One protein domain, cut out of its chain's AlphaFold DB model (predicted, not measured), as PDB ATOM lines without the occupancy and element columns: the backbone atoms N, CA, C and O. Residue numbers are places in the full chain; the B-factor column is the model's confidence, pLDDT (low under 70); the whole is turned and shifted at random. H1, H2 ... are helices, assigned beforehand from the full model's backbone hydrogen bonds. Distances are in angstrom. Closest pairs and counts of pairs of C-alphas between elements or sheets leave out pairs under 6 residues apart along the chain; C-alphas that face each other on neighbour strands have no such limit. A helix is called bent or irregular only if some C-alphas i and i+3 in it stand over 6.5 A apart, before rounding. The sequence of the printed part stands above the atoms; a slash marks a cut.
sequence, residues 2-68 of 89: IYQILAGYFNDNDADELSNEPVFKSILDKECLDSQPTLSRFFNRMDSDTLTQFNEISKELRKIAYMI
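What this domain is: This is residues 2 to 68 of the 89 residues of the protein "DDE family transposase" of Serpentinicella alkaliphila (UniProt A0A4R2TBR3). One long straight helix, H5, stands free beside a small head made of H1, H2, H3 and the first part of H4, with an open gap between them; the chain leaves the head through H4 and residues 44 to 47, and H5 then folds back past the head like the long arm of a hook. In the head, the first residue of H4, Gln 36, meets H2 near Ala 15, and H4 runs off from there at a steep angle; H1 lies near H2 on the side of the gap, and H3 sits away from the other helices. The printed part has 67 residues with five named helices, in the order H1, H2, H3, H4, H5, and no named strand; the class is all helix. The whole is only just loose, close to compact, with a radius of gyration of the C-alphas of 13.5 A and spans of 31 by 30 by 21 A.

Where its parts are: H5, residues 48 to 67, is the longest helix, 29.2 A from C-alpha 48 at (-41.605, 9.549, 27.752) to C-alpha 67 at (-47.776, 9.717, 56.308). Before it comes H4, residues 36 to 43, 10.6 A long. H3, residues 22 to 28, measures 10.0 A. H2, residues 12 to 18, measures 10.1 A and is irregular, but only just: C-alphas 13 and 16 are 6.50 A apart. H1, residues 2 to 6, measures 6.0 A and begins with C-alpha 2 at (-42.678, -2.431, 41.851).

How they stand to each other: H5 touches no helix and is apart from H1, H2, H3 and H4. H4 touches H2, and their closest C-alphas, those of Ala 15 and Gln 36, are 4.9 A apart. The lines of H2 and H4 stand at a steep tilt of 65 degrees, and the two run opposite ways. H1 and H2 are close but not clearly touching; their closest C-alphas, those of Gln 4 and Leu 18, are 7.1 A apart. H3 touches no helix, and from H1 it is only just apart, the closest C-alphas being 8.4 A from each other. In H1, H3, H4 and H5 every O i to N i+4 pair is within hydrogen-bond range. In H2 it is 1 of 3, beside 2 of 4 O i to N i+3 pairs.

The domain as a whole: The two C-alphas farthest apart are those of Pro 37 and Met 67, at 35.4 A. Residues 41 to 68 stand free, of which 41 to 43 belong to H4 and 48 to 67 to H5; without them the body has 39 residues and spans 23 by 19 by 14 A. The printed part has no cut. The links H1 to H2, H2 to H3 and H4 to H5 are tight, and H3 to H4 is short. The mean pLDDT of the printed part is 79.8, and residues 2 to 15 are under 70.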
ATOM      1  N   ILE A   2     -42.619  -2.731  40.392       56.88
ATOM      2  CA  ILE A   2     -42.678  -2.431  41.851       56.88
ATOM      3  C   ILE A   2     -43.420  -3.522  42.639       56.88
ATOM      4  O   ILE A   2     -42.879  -4.025  43.613       56.88
ATOM      5  N   TYR A   3     -44.608  -3.944  42.196       55.81
ATOM      6  CA  TYR A   3     -45.361  -5.014  42.865       55.81
ATOM      7  C   TYR A   3     -44.675  -6.385  42.765       55.81
ATOM      8  O   TYR A   3     -44.593  -7.094  43.755       55.81
ATOM      9  N   GLN A   4     -44.100  -6.713  41.604       61.06
ATOM     10  CA  GLN A   4     -43.278  -7.916  41.411       61.06
ATOM     11  C   GLN A   4     -42.080  -7.945  42.367       61.06
ATOM     12  O   GLN A   4     -41.921  -8.904  43.107       61.06
ATOM     13  N   ILE A   5     -41.317  -6.851  42.450       62.84
ATOM     14  CA  ILE A   5     -40.179  -6.706  43.364       62.84
ATOM     15  C   ILE A   5     -40.635  -6.782  44.830       62.84
ATOM     16  O   ILE A   5     -39.978  -7.436  45.632       62.84
ATOM     17  N   LEU A   6     -41.755  -6.139  45.189       57.94
ATOM     18  CA  LEU A   6     -42.299  -6.176  46.552       57.94
ATOM     19  C   LEU A   6     -42.770  -7.578  46.965       57.94
ATOM     20  O   LEU A   6     -42.621  -7.933  48.129       57.94
ATOM     21  N   ALA A   7     -43.302  -8.369  46.032       61.75
ATOM     22  CA  ALA A   7     -43.686  -9.761  46.269       61.75
ATOM     23  C   ALA A   7     -42.547 -10.772  46.041       61.75
ATOM     24  O   ALA A   7     -42.770 -11.971  46.162       61.75
ATOM     25  N   GLY A   8     -41.324 -10.310  45.755       60.28
ATOM     26  CA  GLY A   8     -40.152 -11.178  45.601       60.28
ATOM     27  C   GLY A   8     -40.038 -11.894  44.251       60.28
ATOM     28  O   GLY A   8     -39.256 -12.832  44.132       60.28
ATOM     29  N   TYR A   9     -40.780 -11.448  43.239       67.31
ATOM     30  CA  TYR A   9     -40.731 -11.953  41.868       67.31
ATOM     31  C   TYR A   9     -39.766 -11.103  41.036       67.31
ATOM     32  O   TYR A   9     -40.057  -9.950  40.698       67.31
ATOM     33  N   PHE A  10     -38.589 -11.652  40.742       61.25
ATOM     34  CA  PHE A  10     -37.467 -10.917  40.144       61.25
ATOM     35  C   PHE A  10     -37.219 -11.276  38.676       61.25
ATOM     36  O   PHE A  10     -36.555 -10.509  37.979       61.25
ATOM     37  N   ASN A  11     -37.748 -12.407  38.203       61.88
ATOM     38  CA  ASN A  11     -37.573 -12.885  36.835       61.88
ATOM     39  C   ASN A  11     -38.864 -12.753  36.020       61.88
ATOM     40  O   ASN A  11     -39.969 -12.797  36.552       61.88
ATOM     41  N   ASP A  12     -38.734 -12.664  34.696       58.75
ATOM     42  CA  ASP A  12     -39.894 -12.593  33.798       58.75
ATOM     43  C   ASP A  12     -40.786 -13.843  33.885       58.75
ATOM     44  O   ASP A  12     -42.004 -13.725  33.775       58.75
ATOM     45  N   ASN A  13     -40.209 -15.021  34.154       61.09
ATOM     46  CA  ASN A  13     -40.959 -16.274  34.341       61.09
ATOM     47  C   ASN A  13     -41.816 -16.289  35.616       61.09
ATOM     48  O   ASN A  13     -42.717 -17.113  35.741       61.09
ATOM     49  N   ASP A  14     -41.574 -15.362  36.539       66.38
ATOM     50  CA  ASP A  14     -42.273 -15.302  37.817       66.38
ATOM     51  C   ASP A  14     -43.649 -14.622  37.688       66.38
ATOM     52  O   ASP A  14     -44.445 -14.603  38.623       66.38
ATOM     53  N   ALA A  15     -43.964 -14.034  36.528       65.12
ATOM     54  CA  ALA A  15     -45.245 -13.369  36.296       65.12
ATOM     55  C   ALA A  15     -46.440 -14.347  36.230       65.12
ATOM     56  O   ALA A  15     -47.570 -13.951  36.530       65.12
ATOM     57  N   ASP A  16     -46.204 -15.621  35.914       70.12
ATOM     58  CA  ASP A  16     -47.238 -16.663  35.994       70.12
ATOM     59  C   ASP A  16     -47.542 -17.042  37.457       70.12
ATOM     60  O   ASP A  16     -48.697 -17.284  37.820       70.12
ATOM     61  N   GLU A  17     -46.533 -17.008  38.331       71.00
ATOM     62  CA  GLU A  17     -46.720 -17.158  39.778       71.00
ATOM     63  C   GLU A  17     -47.367 -15.907  40.388       71.00
ATOM     64  O   GLU A  17     -48.316 -16.025  41.165       71.00
ATOM     65  N   LEU A  18     -46.949 -14.710  39.954       72.56
ATOM     66  CA  LEU A  18     -47.556 -13.433  40.337       72.56
ATOM     67  C   LEU A  18     -49.053 -13.395  40.012       72.56
ATOM     68  O   LEU A  18     -49.841 -12.891  40.808       72.56
ATOM     69  N   SER A  19     -49.465 -13.954  38.869       77.19
ATOM     70  CA  SER A  19     -50.879 -14.064  38.477       77.19
ATOM     71  C   SER A  19     -51.730 -14.725  39.568       77.19
ATOM     72  O   SER A  19     -52.920 -14.428  39.699       77.19
ATOM     73  N   ASN A  20     -51.102 -15.572  40.391       79.25
ATOM     74  CA  ASN A  20     -51.708 -16.297  41.496       79.25
ATOM     75  C   ASN A  20     -51.375 -15.769  42.898       79.25
ATOM     76  O   ASN A  20     -51.831 -16.368  43.872       79.25
ATOM     77  N   GLU A  21     -50.669 -14.644  43.016       81.06
ATOM     78  CA  GLU A  21     -50.218 -14.118  44.305       81.06
ATOM     79  C   GLU A  21     -51.420 -13.685  45.182       81.06
ATOM     80  O   GLU A  21     -52.193 -12.798  44.796       81.06
ATOM     81  N   PRO A  22     -51.634 -14.331  46.346       80.00
ATOM     82  CA  PRO A  22     -52.850 -14.158  47.140       80.00
ATOM     83  C   PRO A  22     -52.987 -12.772  47.782       80.00
ATOM     84  O   PRO A  22     -54.113 -12.284  47.927       80.00
ATOM     85  N   VAL A  23     -51.885 -12.117  48.160       82.88
ATOM     86  CA  VAL A  23     -51.919 -10.800  48.814       82.88
ATOM     87  C   VAL A  23     -52.435  -9.734  47.846       82.88
ATOM     88  O   VAL A  23     -53.354  -8.988  48.176       82.88
ATOM     89  N   PHE A  24     -51.929  -9.689  46.623       80.38
ATOM     90  CA  PHE A  24     -52.321  -8.737  45.595       80.38
ATOM     91  C   PHE A  24     -53.701  -9.016  45.025       80.38
ATOM     92  O   PHE A  24     -54.430  -8.058  44.779       80.38
ATOM     93  N   LYS A  25     -54.102 -10.284  44.870       85.56
ATOM     94  CA  LYS A  25     -55.500 -10.618  44.550       85.56
ATOM     95  C   LYS A  25     -56.463 -10.033  45.577       85.56
ATOM     96  O   LYS A  25     -57.468  -9.440  45.201       85.56
ATOM     97  N   SER A  26     -56.106 -10.141  46.856       85.81
ATOM     98  CA  SER A  26     -56.909  -9.617  47.964       85.81
ATOM     99  C   SER A  26     -56.909  -8.086  48.010       85.81
ATOM    100  O   SER A  26     -57.952  -7.480  48.218       85.81
ATOM    101  N   ILE A  27     -55.754  -7.442  47.796       84.06
ATOM    102  CA  ILE A  27     -55.632  -5.972  47.802       84.06
ATOM    103  C   ILE A  27     -56.358  -5.337  46.610       84.06
ATOM    104  O   ILE A  27     -56.958  -4.275  46.752       84.06
ATOM    105  N   LEU A  28     -56.259  -5.951  45.428       84.12
ATOM    106  CA  LEU A  28     -56.806  -5.415  44.179       84.12
ATOM    107  C   LEU A  28     -58.232  -5.892  43.886       84.12
ATOM    108  O   LEU A  28     -58.795  -5.449  42.887       84.12
ATOM    109  N   ASP A  29     -58.779  -6.778  44.722       88.69
ATOM    110  CA  ASP A  29     -60.081  -7.430  44.547       88.69
ATOM    111  C   ASP A  29     -60.226  -8.073  43.155       88.69
ATOM    112  O   ASP A  29     -61.094  -7.738  42.349       88.69
ATOM    113  N   LYS A  30     -59.281  -8.963  42.829       84.38
ATOM    114  CA  LYS A  30     -59.233  -9.669  41.542       84.38
ATOM    115  C   LYS A  30     -59.014 -11.162  41.727       84.38
ATOM    116  O   LYS A  30     -58.175 -11.585  42.514       84.38
ATOM    117  N   GLU A  31     -59.685 -11.963  40.900       82.75
ATOM    118  CA  GLU A  31     -59.499 -13.422  40.867       82.75
ATOM    119  C   GLU A  31     -58.124 -13.842  40.323       82.75
ATOM    120  O   GLU A  31     -57.592 -14.889  40.697       82.75
ATOM    121  N   CYS A  32     -57.535 -13.032  39.440       81.62
ATOM    122  CA  CYS A  32     -56.236 -13.269  38.816       81.62
ATOM    123  C   CYS A  32     -55.561 -11.938  38.455       81.62
ATOM    124  O   CYS A  32     -56.251 -10.976  38.101       81.62
ATOM    125  N   LEU A  33     -54.229 -11.872  38.547       82.06
ATOM    126  CA  LEU A  33     -53.459 -10.731  38.039       82.06
ATOM    127  C   LEU A  33     -53.074 -10.947  36.569       82.06
ATOM    128  O   LEU A  33     -53.235 -12.034  36.017       82.06
ATOM    129  N   ASP A  34     -52.601  -9.887  35.919       80.06
ATOM    130  CA  ASP A  34     -52.260  -9.937  34.500       80.06
ATOM    131  C   ASP A  34     -51.052 -10.840  34.215       80.06
ATOM    132  O   ASP A  34     -50.034 -10.795  34.904       80.06
ATOM    133  N   SER A  35     -51.164 -11.606  33.128       78.19
ATOM    134  CA  SER A  35     -50.133 -12.537  32.659       78.19
ATOM    135  C   SER A  35     -48.830 -11.854  32.215       78.19
ATOM    136  O   SER A  35     -48.825 -10.684  31.807       78.19
ATOM    137  N   GLN A  36     -47.736 -12.625  32.180       75.56
ATOM    138  CA  GLN A  36     -46.433 -12.182  31.667       75.56
ATOM    139  C   GLN A  36     -46.521 -11.511  30.282       75.56
ATOM    140  O   GLN A  36     -45.994 -10.401  30.135       75.56
ATOM    141  N   PRO A  37     -47.230 -12.075  29.277       79.75
ATOM    142  CA  PRO A  37     -47.309 -11.451  27.959       79.75
ATOM    143  C   PRO A  37     -48.047 -10.110  27.973       79.75
ATOM    144  O   PRO A  37     -47.686  -9.200  27.223       79.75
ATOM    145  N   THR A  38     -49.071  -9.966  28.818       80.31
ATOM    146  CA  THR A  38     -49.799  -8.700  28.983       80.31
ATOM    147  C   THR A  38     -48.876  -7.625  29.548       80.31
ATOM    148  O   THR A  38     -48.779  -6.536  28.976       80.31
ATOM    149  N   LEU A  39     -48.142  -7.952  30.614       78.25
ATOM    150  CA  LEU A  39     -47.164  -7.056  31.229       78.25
ATOM    151  C   LEU A  39     -46.046  -6.679  30.248       78.25
ATOM    152  O   LEU A  39     -45.736  -5.500  30.093       78.25
ATOM    153  N   SER A  40     -45.500  -7.651  29.515       77.19
ATOM    154  CA  SER A  40     -44.471  -7.418  28.496       77.19
ATOM    155  C   SER A  40     -44.948  -6.451  27.403       77.19
ATOM    156  O   SER A  40     -44.257  -5.487  27.068       77.19
ATOM    157  N   ARG A  41     -46.166  -6.640  26.877       83.56
ATOM    158  CA  ARG A  41     -46.759  -5.724  25.884       83.56
ATOM    159  C   ARG A  41     -46.976  -4.324  26.443       83.56
ATOM    160  O   ARG A  41     -46.782  -3.358  25.712       83.56
ATOM    161  N   PHE A  42     -47.390  -4.212  27.703       82.88
ATOM    162  CA  PHE A  42     -47.554  -2.925  28.368       82.88
ATOM    163  C   PHE A  42     -46.214  -2.184  28.472       82.88
ATOM    164  O   PHE A  42     -46.117  -1.043  28.028       82.88
ATOM    165  N   PHE A  43     -45.163  -2.850  28.964       78.50
ATOM    166  CA  PHE A  43     -43.842  -2.238  29.115       78.50
ATOM    167  C   PHE A  43     -43.227  -1.809  27.780       78.50
ATOM    168  O   PHE A  43     -42.687  -0.712  27.681       78.50
ATOM    169  N   ASN A  44     -43.376  -2.627  26.736       83.88
ATOM    170  CA  ASN A  44     -42.868  -2.317  25.396       83.88
ATOM    171  C   ASN A  44     -43.564  -1.118  24.726       83.88
ATOM    172  O   ASN A  44     -43.075  -0.621  23.714       83.88
ATOM    173  N   ARG A  45     -44.710  -0.667  25.251       88.19
ATOM    174  CA  ARG A  45     -45.447   0.503  24.750       88.19
ATOM    175  C   ARG A  45     -45.207   1.767  25.571       88.19
ATOM    176  O   ARG A  45     -45.768   2.798  25.219       88.19
ATOM    177  N   MET A  46     -44.424   1.695  26.649       88.44
ATOM    178  CA  MET A  46     -44.122   2.871  27.461       88.44
ATOM    179  C   MET A  46     -43.222   3.840  26.697       88.44
ATOM    180  O   MET A  46     -42.227   3.451  26.088       88.44
ATOM    181  N   ASP A  47     -43.558   5.117  26.791       91.88
ATOM    182  CA  ASP A  47     -42.838   6.241  26.203       91.88
ATOM    183  C   ASP A  47     -42.475   7.288  27.275       91.88
ATOM    184  O   ASP A  47     -42.612   7.055  28.483       91.88
ATOM    185  N   SER A  48     -41.977   8.452  26.848       93.81
ATOM    186  CA  SER A  48     -41.605   9.549  27.752       93.81
ATOM    187  C   SER A  48     -42.772  10.046  28.604       93.81
ATOM    188  O   SER A  48     -42.584  10.401  29.773       93.81
ATOM    189  N   ASP A  49     -43.975  10.054  28.038       95.31
ATOM    190  CA  ASP A  49     -45.174  10.543  28.711       95.31
ATOM    191  C   ASP A  49     -45.597   9.546  29.788       95.31
ATOM    192  O   ASP A  49     -45.846   9.926  30.935       95.31
ATOM    193  N   THR A  50     -45.551   8.254  29.460       91.12
ATOM    194  CA  THR A  50     -45.798   7.166  30.410       91.12
ATOM    195  C   THR A  50     -44.799   7.201  31.568       91.12
ATOM    196  O   THR A  50     -45.185   7.067  32.731       91.12
ATOM    197  N   LEU A  51     -43.514   7.444  31.287       88.69
ATOM    198  CA  LEU A  51     -42.487   7.570  32.324       88.69
ATOM    199  C   LEU A  51     -42.756   8.765  33.253       88.69
ATOM    200  O   LEU A  51     -42.618   8.656  34.475       88.69
ATOM    201  N   THR A  52     -43.178   9.893  32.684       94.12
ATOM    202  CA  THR A  52     -43.544  11.091  33.450       94.12
ATOM    203  C   THR A  52     -44.733  10.810  34.368       94.12
ATOM    204  O   THR A  52     -44.678  11.119  35.559       94.12
ATOM    205  N   GLN A  53     -45.771  10.143  33.860       92.06
ATOM    206  CA  GLN A  53     -46.928   9.726  34.657       92.06
ATOM    207  C   GLN A  53     -46.532   8.774  35.793       92.06
ATOM    208  O   GLN A  53     -46.964   8.958  36.932       92.06
ATOM    209  N   PHE A  54     -45.656   7.799  35.526       89.00
ATOM    210  CA  PHE A  54     -45.123   6.904  36.557       89.00
ATOM    211  C   PHE A  54     -44.385   7.659  37.667       89.00
ATOM    212  O   PHE A  54     -44.507   7.306  38.845       89.00
ATOM    213  N   ASN A  55     -43.637   8.707  37.319       90.06
ATOM    214  CA  ASN A  55     -42.965   9.544  38.305       90.06
ATOM    215  C   ASN A  55     -43.965  10.305  39.189       90.06
ATOM    216  O   ASN A  55     -43.766  10.370  40.402       90.06
ATOM    217  N   GLU A  56     -45.054  10.828  38.619       95.06
ATOM    218  CA  GLU A  56     -46.110  11.492  39.393       95.06
ATOM    219  C   GLU A  56     -46.833  10.516  40.330       95.06
ATOM    220  O   GLU A  56     -46.942  10.788  41.526       95.06
ATOM    221  N   ILE A  57     -47.201   9.325  39.847       91.38
ATOM    222  CA  ILE A  57     -47.760   8.261  40.701       91.38
ATOM    223  C   ILE A  57     -46.792   7.930  41.843       91.38
ATOM    224  O   ILE A  57     -47.186   7.856  43.007       91.38
ATOM    225  N   SER A  58     -45.499   7.791  41.540       88.50
ATOM    226  CA  SER A  58     -44.474   7.496  42.545       88.50
ATOM    227  C   SER A  58     -44.336   8.607  43.593       88.50
ATOM    228  O   SER A  58     -44.041   8.322  44.754       88.50
ATOM    229  N   LYS A  59     -44.544   9.878  43.218       91.56
ATOM    230  CA  LYS A  59     -44.573  10.998  44.172       91.56
ATOM    231  C   LYS A  59     -45.771  10.897  45.110       91.56
ATOM    232  O   LYS A  59     -45.579  11.057  46.314       91.56
ATOM    233  N   GLU A  60     -46.963  10.598  44.597       92.50
ATOM    234  CA  GLU A  60     -48.156  10.432  45.436       92.50
ATOM    235  C   GLU A  60     -48.022   9.234  46.384       92.50
ATOM    236  O   GLU A  60     -48.271   9.364  47.582       92.50
ATOM    237  N   LEU A  61     -47.500   8.102  45.899       88.44
ATOM    238  CA  LEU A  61     -47.209   6.941  46.747       88.44
ATOM    239  C   LEU A  61     -46.206   7.276  47.859       88.44
ATOM    240  O   LEU A  61     -46.402   6.867  49.003       88.44
ATOM    241  N   ARG A  62     -45.158   8.062  47.566       86.94
ATOM    242  CA  ARG A  62     -44.210   8.524  48.596       86.94
ATOM    243  C   ARG A  62     -44.878   9.395  49.653       86.94
ATOM    244  O   ARG A  62     -44.552   9.248  50.825       86.94
ATOM    245  N   LYS A  63     -45.809  10.278  49.277       90.88
ATOM    246  CA  LYS A  63     -46.559  11.082  50.257       90.88
ATOM    247  C   LYS A  63     -47.335  10.183  51.217       90.88
ATOM    248  O   LYS A  63     -47.243  10.388  52.421       90.88
ATOM    249  N   ILE A  64     -48.022   9.164  50.696       88.44
ATOM    250  CA  ILE A  64     -48.751   8.183  51.514       88.44
ATOM    251  C   ILE A  64     -47.785   7.424  52.431       88.44
ATOM    252  O   ILE A  64     -48.016   7.341  53.633       88.44
ATOM    253  N   ALA A  65     -46.664   6.934  51.898       84.88
ATOM    254  CA  ALA A  65     -45.663   6.224  52.692       84.88
ATOM    255  C   ALA A  65     -45.084   7.097  53.820       84.88
ATOM    256  O   ALA A  65     -44.920   6.620  54.937       84.88
ATOM    257  N   TYR A  66     -44.830   8.385  53.567       84.69
ATOM    258  CA  TYR A  66     -44.350   9.319  54.593       84.69
ATOM    259  C   TYR A  66     -45.415   9.722  55.619       84.69
ATOM    260  O   TYR A  66     -45.060  10.164  56.711       84.69
ATOM    261  N   MET A  67     -46.708   9.562  55.313       86.88
ATOM    262  CA  MET A  67     -47.776   9.717  56.308       86.88
ATOM    263  C   MET A  67     -47.786   8.571  57.326       86.88
ATOM    264  O   MET A  67     -48.247   8.762  58.455       86.88
ATOM    265  N   ILE A  68     -47.260   7.397  56.964       83.81
ATOM    266  CA  ILE A  68     -47.122   6.266  57.880       83.81
ATOM    267  C   ILE A  68     -45.994   6.596  58.858       83.81
ATOM    268  O   ILE A  68     -44.805   6.496  58.548       83.81
TER     269      ILE A  68